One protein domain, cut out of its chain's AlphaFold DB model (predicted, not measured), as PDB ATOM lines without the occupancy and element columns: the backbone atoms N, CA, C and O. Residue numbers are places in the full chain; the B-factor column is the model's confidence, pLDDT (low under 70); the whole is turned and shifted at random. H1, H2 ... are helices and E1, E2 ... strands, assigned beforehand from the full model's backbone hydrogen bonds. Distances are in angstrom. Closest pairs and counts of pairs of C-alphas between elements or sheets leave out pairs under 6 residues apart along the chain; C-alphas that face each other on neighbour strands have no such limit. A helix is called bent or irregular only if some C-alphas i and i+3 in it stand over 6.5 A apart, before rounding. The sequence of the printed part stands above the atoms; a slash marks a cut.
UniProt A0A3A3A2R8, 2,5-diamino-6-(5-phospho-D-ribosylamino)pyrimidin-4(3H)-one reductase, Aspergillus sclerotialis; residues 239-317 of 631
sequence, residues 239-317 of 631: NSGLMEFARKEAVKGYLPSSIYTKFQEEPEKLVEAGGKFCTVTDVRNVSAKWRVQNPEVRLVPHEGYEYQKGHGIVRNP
ATOM      1  N   ASN A 239      46.086 -55.798  39.701       96.94
ATOM      2  CA  ASN A 239      47.543 -55.869  39.583       96.94
ATOM      3  C   ASN A 239      48.193 -54.510  39.921       96.94
ATOM      4  O   ASN A 239      47.503 -53.488  39.936       96.94
ATOM      5  N   SER A 240      49.482 -54.481  40.260       96.75
ATOM      6  CA  SER A 240      50.168 -53.241  40.646       96.75
ATOM      7  C   SER A 240      50.452 -52.304  39.467       96.75
ATOM      8  O   SER A 240      50.389 -51.096  39.667       96.75
ATOM      9  N   GLY A 241      50.672 -52.815  38.251       95.62
ATOM     10  CA  GLY A 241      50.955 -52.006  37.054       95.62
ATOM     11  C   GLY A 241      49.815 -51.050  36.683       95.62
ATOM     12  O   GLY A 241      50.018 -49.843  36.574       95.62
ATOM     13  N   LEU A 242      48.576 -51.546  36.615       95.62
ATOM     14  CA  LEU A 242      47.394 -50.702  36.392       95.62
ATOM     15  C   LEU A 242      47.172 -49.685  37.528       95.62
ATOM     16  O   LEU A 242      46.696 -48.570  37.308       95.62
ATOM     17  N   MET A 243      47.496 -50.068  38.764       95.25
ATOM     18  CA  MET A 243      47.388 -49.178  39.923       95.25
ATOM     19  C   MET A 243      48.505 -48.123  39.949       95.25
ATOM     20  O   MET A 243      48.302 -47.055  40.519       95.25
ATOM     21  N   GLU A 244      49.642 -48.371  39.301       95.00
ATOM     22  CA  GLU A 244      50.735 -47.409  39.150       95.00
ATOM     23  C   GLU A 244      50.359 -46.268  38.194       95.00
ATOM     24  O   GLU A 244      50.600 -45.110  38.533       95.00
ATOM     25  N   PHE A 245      49.665 -46.542  37.080       95.06
ATOM     26  CA  PHE A 245      49.068 -45.481  36.249       95.06
ATOM     27  C   PHE A 245      48.138 -44.583  37.087       95.06
ATOM     28  O   PHE A 245      48.279 -43.362  37.108       95.06
ATOM     29  N   ALA A 246      47.249 -45.191  37.883       94.06
ATOM     30  CA  ALA A 246      46.345 -44.456  38.773       94.06
ATOM     31  C   ALA A 246      47.084 -43.680  39.883       94.06
ATOM     32  O   ALA A 246      46.575 -42.670  40.374       94.06
ATOM     33  N   ARG A 247      48.278 -44.135  40.290       93.44
ATOM     34  CA  ARG A 247      49.134 -43.445  41.261       93.44
ATOM     35  C   ARG A 247      49.817 -42.226  40.642       93.44
ATOM     36  O   ARG A 247      49.827 -41.186  41.293       93.44
ATOM     37  N   LYS A 248      50.362 -42.334  39.426       93.56
ATOM     38  CA  LYS A 248      51.025 -41.220  38.720       93.56
ATOM     39  C   LYS A 248      50.084 -40.020  38.580       93.56
ATOM     40  O   LYS A 248      50.414 -38.925  39.028       93.56
ATOM     41  N   GLU A 249      48.859 -40.260  38.122       92.94
ATOM     42  CA  GLU A 249      47.857 -39.199  37.957       92.94
ATOM     43  C   GLU A 249      47.286 -38.680  39.284       92.94
ATOM     44  O   GLU A 249      46.931 -37.507  39.401       92.94
ATOM     45  N   ALA A 250      47.261 -39.511  40.333       91.38
ATOM     46  CA  ALA A 250      46.943 -39.032  41.675       91.38
ATOM     47  C   ALA A 250      48.014 -38.064  42.210       91.38
ATOM     48  O   ALA A 250      47.655 -37.079  42.845       91.38
ATOM     49  N   VAL A 251      49.302 -38.307  41.928       92.38
ATOM     50  CA  VAL A 251      50.415 -37.420  42.328       92.38
ATOM     51  C   VAL A 251      50.376 -36.079  41.585       92.38
ATOM     52  O   VAL A 251      50.691 -35.057  42.188       92.38
ATOM     53  N   LYS A 252      49.898 -36.050  40.331       91.12
ATOM     54  CA  LYS A 252      49.596 -34.810  39.584       91.12
ATOM     55  C   LYS A 252      48.408 -34.009  40.165       91.12
ATOM     56  O   LYS A 252      48.101 -32.927  39.677       91.12
ATOM     57  N   GLY A 253      47.733 -34.511  41.206       90.44
ATOM     58  CA  GLY A 253      46.623 -33.825  41.875       90.44
ATOM     59  C   GLY A 253      45.245 -34.053  41.244       90.44
ATOM     60  O   GLY A 253      44.293 -33.348  41.590       90.44
ATOM     61  N   TYR A 254      45.078 -35.032  40.351       93.19
ATOM     62  CA  TYR A 254      43.779 -35.267  39.722       93.19
ATOM     63  C   TYR A 254      42.763 -35.967  40.641       93.19
ATOM     64  O   TYR A 254      43.075 -36.821  41.476       93.19
ATOM     65  N   LEU A 255      41.485 -35.621  40.466       92.19
ATOM     66  CA  LEU A 255      40.358 -36.253  41.150       92.19
ATOM     67  C   LEU A 255      40.273 -37.749  40.780       92.19
ATOM     68  O   LEU A 255      40.180 -38.060  39.592       92.19
ATOM     69  N   PRO A 256      40.164 -38.689  41.747       92.19
ATOM     70  CA  PRO A 256      40.063 -40.129  41.467       92.19
ATOM     71  C   PRO A 256      38.920 -40.529  40.527       92.19
ATOM     72  O   PRO A 256      39.030 -41.502  39.788       92.19
ATOM     73  N   SER A 257      37.818 -39.775  40.533       91.25
ATOM     74  CA  SER A 257      36.723 -39.935  39.573       91.25
ATOM     75  C   SER A 257      37.096 -39.492  38.161       91.25
ATOM     76  O   SER A 257      36.641 -40.111  37.215       91.25
ATOM     77  N   SER A 258      37.938 -38.468  38.007       93.19
ATOM     78  CA  SER A 258      38.388 -37.987  36.697       93.19
ATOM     79  C   SER A 258      39.472 -38.893  36.108       93.19
ATOM     80  O   SER A 258      39.381 -39.226  34.934       93.19
ATOM     81  N   ILE A 259      40.406 -39.388  36.934       93.25
ATOM     82  CA  ILE A 259      41.358 -40.453  36.559       93.25
ATOM     83  C   ILE A 259      40.596 -41.694  36.071       93.25
ATOM     84  O   ILE A 259      40.879 -42.221  34.999       93.25
ATOM     85  N   TYR A 260      39.575 -42.131  36.821       93.81
ATOM     86  CA  TYR A 260      38.746 -43.263  36.409       93.81
ATOM     87  C   TYR A 260      37.994 -42.999  35.095       93.81
ATOM     88  O   TYR A 260      37.999 -43.864  34.227       93.81
ATOM     89  N   THR A 261      37.385 -41.820  34.914       91.75
ATOM     90  CA  THR A 261      36.709 -41.478  33.652       91.75
ATOM     91  C   THR A 261      37.685 -41.448  32.472       91.75
ATOM     92  O   THR A 261      37.346 -41.980  31.421       91.75
ATOM     93  N   LYS A 262      38.909 -40.929  32.644       91.12
ATOM     94  CA  LYS A 262      39.945 -40.982  31.600       91.12
ATOM     95  C   LYS A 262      40.369 -42.409  31.248       91.12
ATOM     96  O   LYS A 262      40.485 -42.721  30.071       91.12
ATOM     97  N   PHE A 263      40.483 -43.322  32.216       92.81
ATOM     98  CA  PHE A 263      40.695 -44.747  31.912       92.81
ATOM     99  C   PHE A 263      39.565 -45.371  31.069       92.81
ATOM    100  O   PHE A 263      39.806 -46.373  30.404       92.81
ATOM    101  N   GLN A 264      38.345 -44.818  31.082       91.19
ATOM    102  CA  GLN A 264      37.253 -45.275  30.208       91.19
ATOM    103  C   GLN A 264      37.320 -44.687  28.780       91.19
ATOM    104  O   GLN A 264      36.580 -45.160  27.924       91.19
ATOM    105  N   GLU A 265      38.179 -43.694  28.500       91.44
ATOM    106  CA  GLU A 265      38.436 -43.221  27.124       91.44
ATOM    107  C   GLU A 265      39.316 -44.203  26.326       91.44
ATOM    108  O   GLU A 265      39.192 -44.275  25.107       91.44
ATOM    109  N   GLU A 266      40.165 -44.987  27.004       91.12
ATOM    110  CA  GLU A 266      41.073 -45.980  26.404       91.12
ATOM    111  C   GLU A 266      40.669 -47.432  26.785       91.12
ATOM    112  O   GLU A 266      41.454 -48.154  27.412       91.12
ATOM    113  N   PRO A 267      39.440 -47.899  26.461       92.31
ATOM    114  CA  PRO A 267      38.875 -49.131  27.021       92.31
ATOM    115  C   PRO A 267      39.645 -50.400  26.633       92.31
ATOM    116  O   PRO A 267      39.736 -51.325  27.440       92.31
ATOM    117  N   GLU A 268      40.228 -50.450  25.434       92.88
ATOM    118  CA  GLU A 268      41.017 -51.595  24.963       92.88
ATOM    119  C   GLU A 268      42.283 -51.761  25.811       92.88
ATOM    120  O   GLU A 268      42.444 -52.782  26.480       92.88
ATOM    121  N   LYS A 269      43.106 -50.708  25.910       93.75
ATOM    122  CA  LYS A 269      44.296 -50.677  26.775       93.75
ATOM    123  C   LYS A 269      43.967 -50.954  28.240       93.75
ATOM    124  O   LYS A 269      44.739 -51.621  28.935       93.75
ATOM    125  N   LEU A 270      42.818 -50.470  28.722       94.69
ATOM    126  CA  LEU A 270      42.353 -50.764  30.074       94.69
ATOM    127  C   LEU A 270      42.091 -52.265  30.256       94.69
ATOM    128  O   LEU A 270      42.471 -52.822  31.286       94.69
ATOM    129  N   VAL A 271      41.474 -52.934  29.280       95.38
ATOM    130  CA  VAL A 271      41.255 -54.388  29.308       95.38
ATOM    131  C   VAL A 271      42.582 -55.149  29.242       95.38
ATOM    132  O   VAL A 271      42.783 -56.041  30.070       95.38
ATOM    133  N   GLU A 272      43.516 -54.768  28.362       94.88
ATOM    134  CA  GLU A 272      44.851 -55.390  28.279       94.88
ATOM    135  C   GLU A 272      45.565 -55.406  29.640       94.88
ATOM    136  O   GLU A 272      46.063 -56.445  30.086       94.88
ATOM    137  N   ALA A 273      45.542 -54.267  30.341       95.81
ATOM    138  CA  ALA A 273      46.151 -54.075  31.655       95.81
ATOM    139  C   ALA A 273      45.382 -54.736  32.822       95.81
ATOM    140  O   ALA A 273      45.739 -54.534  33.984       95.81
ATOM    141  N   GLY A 274      44.332 -55.524  32.563       95.38
ATOM    142  CA  GLY A 274      43.533 -56.205  33.600       95.38
ATOM    143  C   GLY A 274      42.508 -55.301  34.293       95.38
ATOM    144  O   GLY A 274      42.010 -55.587  35.387       95.38
ATOM    145  N   GLY A 275      42.191 -54.173  33.663       95.25
ATOM    146  CA  GLY A 275      41.292 -53.141  34.161       95.25
ATOM    147  C   GLY A 275      39.818 -53.348  33.834       95.25
ATOM    148  O   GLY A 275      39.006 -52.527  34.247       95.25
ATOM    149  N   LYS A 276      39.444 -54.461  33.190       94.94
ATOM    150  CA  LYS A 276      38.054 -54.827  32.843       94.94
ATOM    151  C   LYS A 276      37.061 -54.752  34.017       94.94
ATOM    152  O   LYS A 276      35.885 -54.477  33.818       94.94
ATOM    153  N   PHE A 277      37.538 -54.979  35.245       94.88
ATOM    154  CA  PHE A 277      36.750 -54.852  36.483       94.88
ATOM    155  C   PHE A 277      37.249 -53.726  37.408       94.88
ATOM    156  O   PHE A 277      36.914 -53.714  38.593       94.88
ATOM    157  N   CYS A 278      38.095 -52.819  36.909       94.62
ATOM    158  CA  CYS A 278      38.580 -51.658  37.654       94.62
ATOM    159  C   CYS A 278      37.418 -50.741  38.046       94.62
ATOM    160  O   CYS A 278      36.416 -50.651  37.342       94.62
ATOM    161  N   THR A 279      37.546 -50.053  39.178       94.69
ATOM    162  CA  THR A 279      36.511 -49.149  39.685       94.69
ATOM    163  C   THR A 279      37.104 -47.833  40.171       94.69
ATOM    164  O   THR A 279      38.242 -47.776  40.642       94.69
ATOM    165  N   VAL A 280      36.290 -46.773  40.194       93.19
ATOM    166  CA  VAL A 280      36.639 -45.499  40.854       93.19
ATOM    167  C   VAL A 280      37.012 -45.675  42.337       93.19
ATOM    168  O   VAL A 280      37.748 -44.866  42.901       93.19
ATOM    169  N   THR A 281      36.542 -46.749  42.980       93.06
ATOM    170  CA  THR A 281      36.922 -47.115  44.350       93.06
ATOM    171  C   THR A 281      38.354 -47.643  44.419       93.06
ATOM    172  O   THR A 281      39.068 -47.286  45.352       93.06
ATOM    173  N   ASP A 282      38.803 -48.433  43.438       93.56
ATOM    174  CA  ASP A 282      40.192 -48.901  43.352       93.56
ATOM    175  C   ASP A 282      41.149 -47.710  43.193       93.56
ATOM    176  O   ASP A 282      42.055 -47.542  44.011       93.56
ATOM    177  N   VAL A 283      40.868 -46.813  42.238       93.25
ATOM    178  CA  VAL A 283      41.625 -45.561  42.033       93.25
ATOM    179  C   VAL A 283      41.668 -44.733  43.323       93.25
ATOM    180  O   VAL A 283      42.741 -44.374  43.800       93.25
ATOM    181  N   ARG A 284      40.512 -44.499  43.962       93.19
ATOM    182  CA  ARG A 284      40.417 -43.749  45.229       93.19
ATOM    183  C   ARG A 284      41.245 -44.377  46.356       93.19
ATOM    184  O   ARG A 284      41.819 -43.637  47.151       93.19
ATOM    185  N   ASN A 285      41.309 -45.708  46.435       92.31
ATOM    186  CA  ASN A 285      42.112 -46.416  47.434       92.31
ATOM    187  C   ASN A 285      43.621 -46.244  47.188       92.31
ATOM    188  O   ASN A 285      44.369 -46.110  48.154       92.31
ATOM    189  N   VAL A 286      44.065 -46.207  45.925       90.88
ATOM    190  CA  VAL A 286      45.464 -45.918  45.559       90.88
ATOM    191  C   VAL A 286      45.832 -44.478  45.925       90.88
ATOM    192  O   VAL A 286      46.808 -44.256  46.644       90.88
ATOM    193  N   SER A 287      45.014 -43.500  45.516       89.50
ATOM    194  CA  SER A 287      45.248 -42.080  45.818       89.50
ATOM    195  C   SER A 287      45.259 -41.778  47.322       89.50
ATOM    196  O   SER A 287      45.886 -40.810  47.749       89.50
ATOM    197  N   ALA A 288      44.575 -42.586  48.143       88.69
ATOM    198  CA  ALA A 288      44.379 -42.318  49.567       88.69
ATOM    199  C   ALA A 288      45.689 -42.188  50.362       88.69
ATOM    200  O   ALA A 288      45.770 -41.313  51.220       88.69
ATOM    201  N   LYS A 289      46.722 -43.002  50.080       83.56
ATOM    202  CA  LYS A 289      48.005 -42.905  50.803       83.56
ATOM    203  C   LYS A 289      48.685 -41.560  50.540       83.56
ATOM    204  O   LYS A 289      49.033 -40.866  51.487       83.56
ATOM    205  N   TRP A 290      48.826 -41.187  49.267       88.06
ATOM    206  CA  TRP A 290      49.432 -39.915  48.872       88.06
ATOM    207  C   TRP A 290      48.625 -38.721  49.402       88.06
ATOM    208  O   TRP A 290      49.202 -37.786  49.948       88.06
ATOM    209  N   ARG A 291      47.289 -38.793  49.363       87.62
ATOM    210  CA  ARG A 291      46.401 -37.720  49.838       87.62
ATOM    211  C   ARG A 291      46.421 -37.506  51.360       87.62
ATOM    212  O   ARG A 291      46.109 -36.417  51.818       87.62
ATOM    213  N   VAL A 292      46.796 -38.518  52.147       87.81
ATOM    214  CA  VAL A 292      47.067 -38.357  53.593       87.81
ATOM    215  C   VAL A 292      48.405 -37.646  53.841       87.81
ATOM    216  O   VAL A 292      48.571 -37.016  54.880       87.81
ATOM    217  N   GLN A 293      49.344 -37.727  52.896       88.12
ATOM    218  CA  GLN A 293      50.658 -37.078  52.975       88.12
ATOM    219  C   GLN A 293      50.674 -35.665  52.362       88.12
ATOM    220  O   GLN A 293      51.592 -34.913  52.659       88.12
ATOM    221  N   ASN A 294      49.677 -35.322  51.536       88.88
ATOM    222  CA  ASN A 294      49.552 -34.043  50.819       88.88
ATOM    223  C   ASN A 294      48.110 -33.483  50.969       88.88
ATOM    224  O   ASN A 294      47.351 -33.445  49.991       88.88
ATOM    225  N   PRO A 295      47.641 -33.186  52.201       88.69
ATOM    226  CA  PRO A 295      46.257 -32.769  52.461       88.69
ATOM    227  C   PRO A 295      45.893 -31.389  51.886       88.69
ATOM    228  O   PRO A 295      44.717 -31.129  51.629       88.69
ATOM    229  N   GLU A 296      46.880 -30.516  51.690       90.50
ATOM    230  CA  GLU A 296      46.753 -29.170  51.117       90.50
ATOM    231  C   GLU A 296      46.539 -29.144  49.594       90.50
ATOM    232  O   GLU A 296      46.009 -28.158  49.075       90.50
ATOM    233  N   VAL A 297      46.893 -30.211  48.864       89.12
ATOM    234  CA  VAL A 297      46.734 -30.238  47.401       89.12
ATOM    235  C   VAL A 297      45.253 -30.285  47.011       89.12
ATOM    236  O   VAL A 297      44.558 -31.303  47.129       89.12
ATOM    237  N   ARG A 298      44.761 -29.157  46.487       89.06
ATOM    238  CA  ARG A 298      43.420 -29.030  45.906       89.06
ATOM    239  C   ARG A 298      43.306 -29.919  44.668       89.06
ATOM    240  O   ARG A 298      43.874 -29.602  43.629       89.06
ATOM    241  N   LEU A 299      42.511 -30.985  44.759       89.69
ATOM    242  CA  LEU A 299      42.302 -31.864  43.608       89.69
ATOM    243  C   LEU A 299      41.459 -31.202  42.513       89.69
ATOM    244  O   LEU A 299      40.436 -30.571  42.802       89.69
ATOM    245  N   VAL A 300      41.857 -31.426  41.262       91.38
ATOM    246  CA  VAL A 300      41.228 -30.877  40.049       91.38
ATOM    247  C   VAL A 300      40.737 -31.992  39.109       91.38
ATOM    248  O   VAL A 300      41.217 -33.125  39.195       91.38
ATOM    249  N   PRO A 301      39.747 -31.745  38.234       90.19
ATOM    250  CA  PRO A 301      39.497 -32.625  37.093       90.19
ATOM    251  C   PRO A 301      40.647 -32.531  36.071       90.19
ATOM    252  O   PRO A 301      41.441 -31.593  36.111       90.19
ATOM    253  N   HIS A 302      40.727 -33.492  35.148       90.50
ATOM    254  CA  HIS A 302      41.534 -33.337  33.932       90.50
ATOM    255  C   HIS A 302      40.937 -32.251  33.026       90.50
ATOM    256  O   HIS A 302      39.764 -31.888  33.153       90.50
ATOM    257  N   GLU A 303      41.723 -31.777  32.063       85.69
ATOM    258  CA  GLU A 303      41.234 -30.884  31.015       85.69
ATOM    259  C   GLU A 303      40.061 -31.510  30.231       85.69
ATOM    260  O   GLU A 303      39.981 -32.728  30.046       85.69
ATOM    261  N   GLY A 304      39.106 -30.669  29.819       81.94
ATOM    262  CA  GLY A 304      37.858 -31.099  29.179       81.94
ATOM    263  C   GLY A 304      36.807 -31.696  30.128       81.94
ATOM    264  O   GLY A 304      35.746 -32.099  29.654       81.94
ATOM    265  N   TYR A 305      37.061 -31.737  31.443       85.44
ATOM    266  CA  TYR A 305      36.143 -32.281  32.449       85.44
ATOM    267  C   TYR A 305      35.814 -31.288  33.573       85.44
ATOM    268  O   TYR A 305      36.665 -30.529  34.031       85.44
ATOM    269  N   GLU A 306      34.589 -31.369  34.095       88.25
ATOM    270  CA  GLU A 306      34.109 -30.607  35.253       88.25
ATOM    271  C   GLU A 306      33.495 -31.546  36.306       88.25
ATOM    272  O   GLU A 306      32.954 -32.610  35.992       88.25
ATOM    273  N   TYR A 307      33.571 -31.155  37.583       82.62
ATOM    274  CA  TYR A 307      32.826 -31.807  38.659       82.62
ATOM    275  C   TYR A 307      31.464 -31.134  38.876       82.62
ATOM    276  O   TYR A 307      31.376 -30.085  39.517       82.62
ATOM    277  N   GLN A 308      30.391 -31.773  38.413       81.12
ATOM    278  CA  GLN A 308      29.024 -31.312  38.639       81.12
ATOM    279  C   GLN A 308      28.397 -32.004  39.852       81.12
ATOM    280  O   GLN A 308      28.335 -33.233  39.962       81.12
ATOM    281  N   LYS A 309      27.904 -31.193  40.793       74.00
ATOM    282  CA  LYS A 309      27.305 -31.653  42.052       74.00
ATOM    283  C   LYS A 309      26.106 -32.570  41.766       74.00
ATOM    284  O   LYS A 309      25.178 -32.185  41.064       74.00
ATOM    285  N   GLY A 310      26.141 -33.789  42.304       70.19
ATOM    286  CA  GLY A 310      25.127 -34.830  42.074       70.19
ATOM    287  C   GLY A 310      25.394 -35.736  40.863       70.19
ATOM    288  O   GLY A 310      25.098 -36.922  40.945       70.19
ATOM    289  N   HIS A 311      26.027 -35.227  39.802       68.56
ATOM    290  CA  HIS A 311      26.301 -35.980  38.567       68.56
ATOM    291  C   HIS A 311      27.720 -36.574  38.509       68.56
ATOM    292  O   HIS A 311      27.950 -37.569  37.827       68.56
ATOM    293  N   GLY A 312      28.671 -36.024  39.272       81.50
ATOM    294  CA  GLY A 312      30.046 -36.518  39.334       81.50
ATOM    295  C   GLY A 312      30.965 -35.784  38.363       81.50
ATOM    296  O   GLY A 312      30.926 -34.561  38.290       81.50
ATOM    297  N   ILE A 313      31.836 -36.518  37.667       85.50
ATOM    298  CA  ILE A 313      32.708 -35.950  36.631       85.50
ATOM    299  C   ILE A 313      32.013 -36.084  35.279       85.50
ATOM    300  O   ILE A 313      31.740 -37.201  34.844       85.50
ATOM    301  N   VAL A 314      31.768 -34.952  34.622       82.38
ATOM    302  CA  VAL A 314      31.164 -34.869  33.286       82.38
ATOM    303  C   VAL A 314      32.125 -34.189  32.316       82.38
ATOM    304  O   VAL A 314      32.968 -33.393  32.729       82.38
ATOM    305  N   ARG A 315      32.022 -34.523  31.028       80.06
ATOM    306  CA  ARG A 315      32.804 -33.884  29.962       80.06
ATOM    307  C   ARG A 315      32.160 -32.547  29.589       80.06
ATOM    308  O   ARG A 315      30.938 -32.471  29.485       80.06
ATOM    309  N   ASN A 316      32.968 -31.514  29.377       81.00
ATOM    310  CA  ASN A 316      32.490 -30.156  29.127       81.00
ATOM    311  C   ASN A 316      31.824 -30.056  27.738       81.00
ATOM    312  O   ASN A 316      32.505 -30.298  26.739       81.00
ATOM    313  N   PRO A 317      30.550 -29.621  27.625       53.91
ATOM    314  CA  PRO A 317      29.873 -29.481  26.328       53.91
ATOM    315  C   PRO A 317      30.467 -28.414  25.392       53.91
ATOM    316  O   PRO A 317      30.063 -28.324  24.240       53.91
TER     317      PRO A 317
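What this domain is: This is residues 239 to 317 of the 631 residues of the protein "2,5-diamino-6-(5-phospho-D-ribosylamino)pyrimidin-4(3H)-one reductase" of Aspergillus sclerotialis (UniProt A0A3A3A2R8). A small hairpin of two antiparallel strands, E1 and E2, packs on H2, which crosses H1 and H4 in a helical core. Short H3 lies off the end of H2. The 79 printed residues, with four named helices and then two strands, are mostly helix and compact: radius of gyration of the C-alphas 12.4 A, spans 34 by 32 by 19 A.

How they stand to each other: E1, residues 305 to 308, and E2, residues 312 to 315, form a hairpin; N 306 and O 314 are 2.9 A apart, within hydrogen-bond range. Closest C-alphas of E2 and H2, residues 256 to 263: Ile 313 and Ser 258, 6.0 A. H4, residues 280 to 293, touches H2 at a steep tilt of 50 degrees, closest C-alphas Arg 284 and Pro 256, 5.2 A. H1, residues 240 to 251, touches H4, closest C-alphas Ala 250 and Ser 287, 5.4 A. H3, residues 267 to 272, is close to H2 but not clearly touching, closest C-alphas Leu 270 and Phe 263, 6.5 A. Every O i to N i+4 pair is within hydrogen-bond range in H1, H2 and H3; in H4, 8 of 10.

Where its parts are: H1, 15.9 A long, begins at C-alpha 240 (50.168, -53.241, 40.646). H4, 20.4 A, is only just irregular: C-alphas 286 and 289 are 6.6 A apart. E2 ends at C-alpha 315 (32.804, -33.884, 29.962).

The domain as a whole: The printed part has no cut; the link H4 to E1 is long. Residues 311 and 317 are under pLDDT 70.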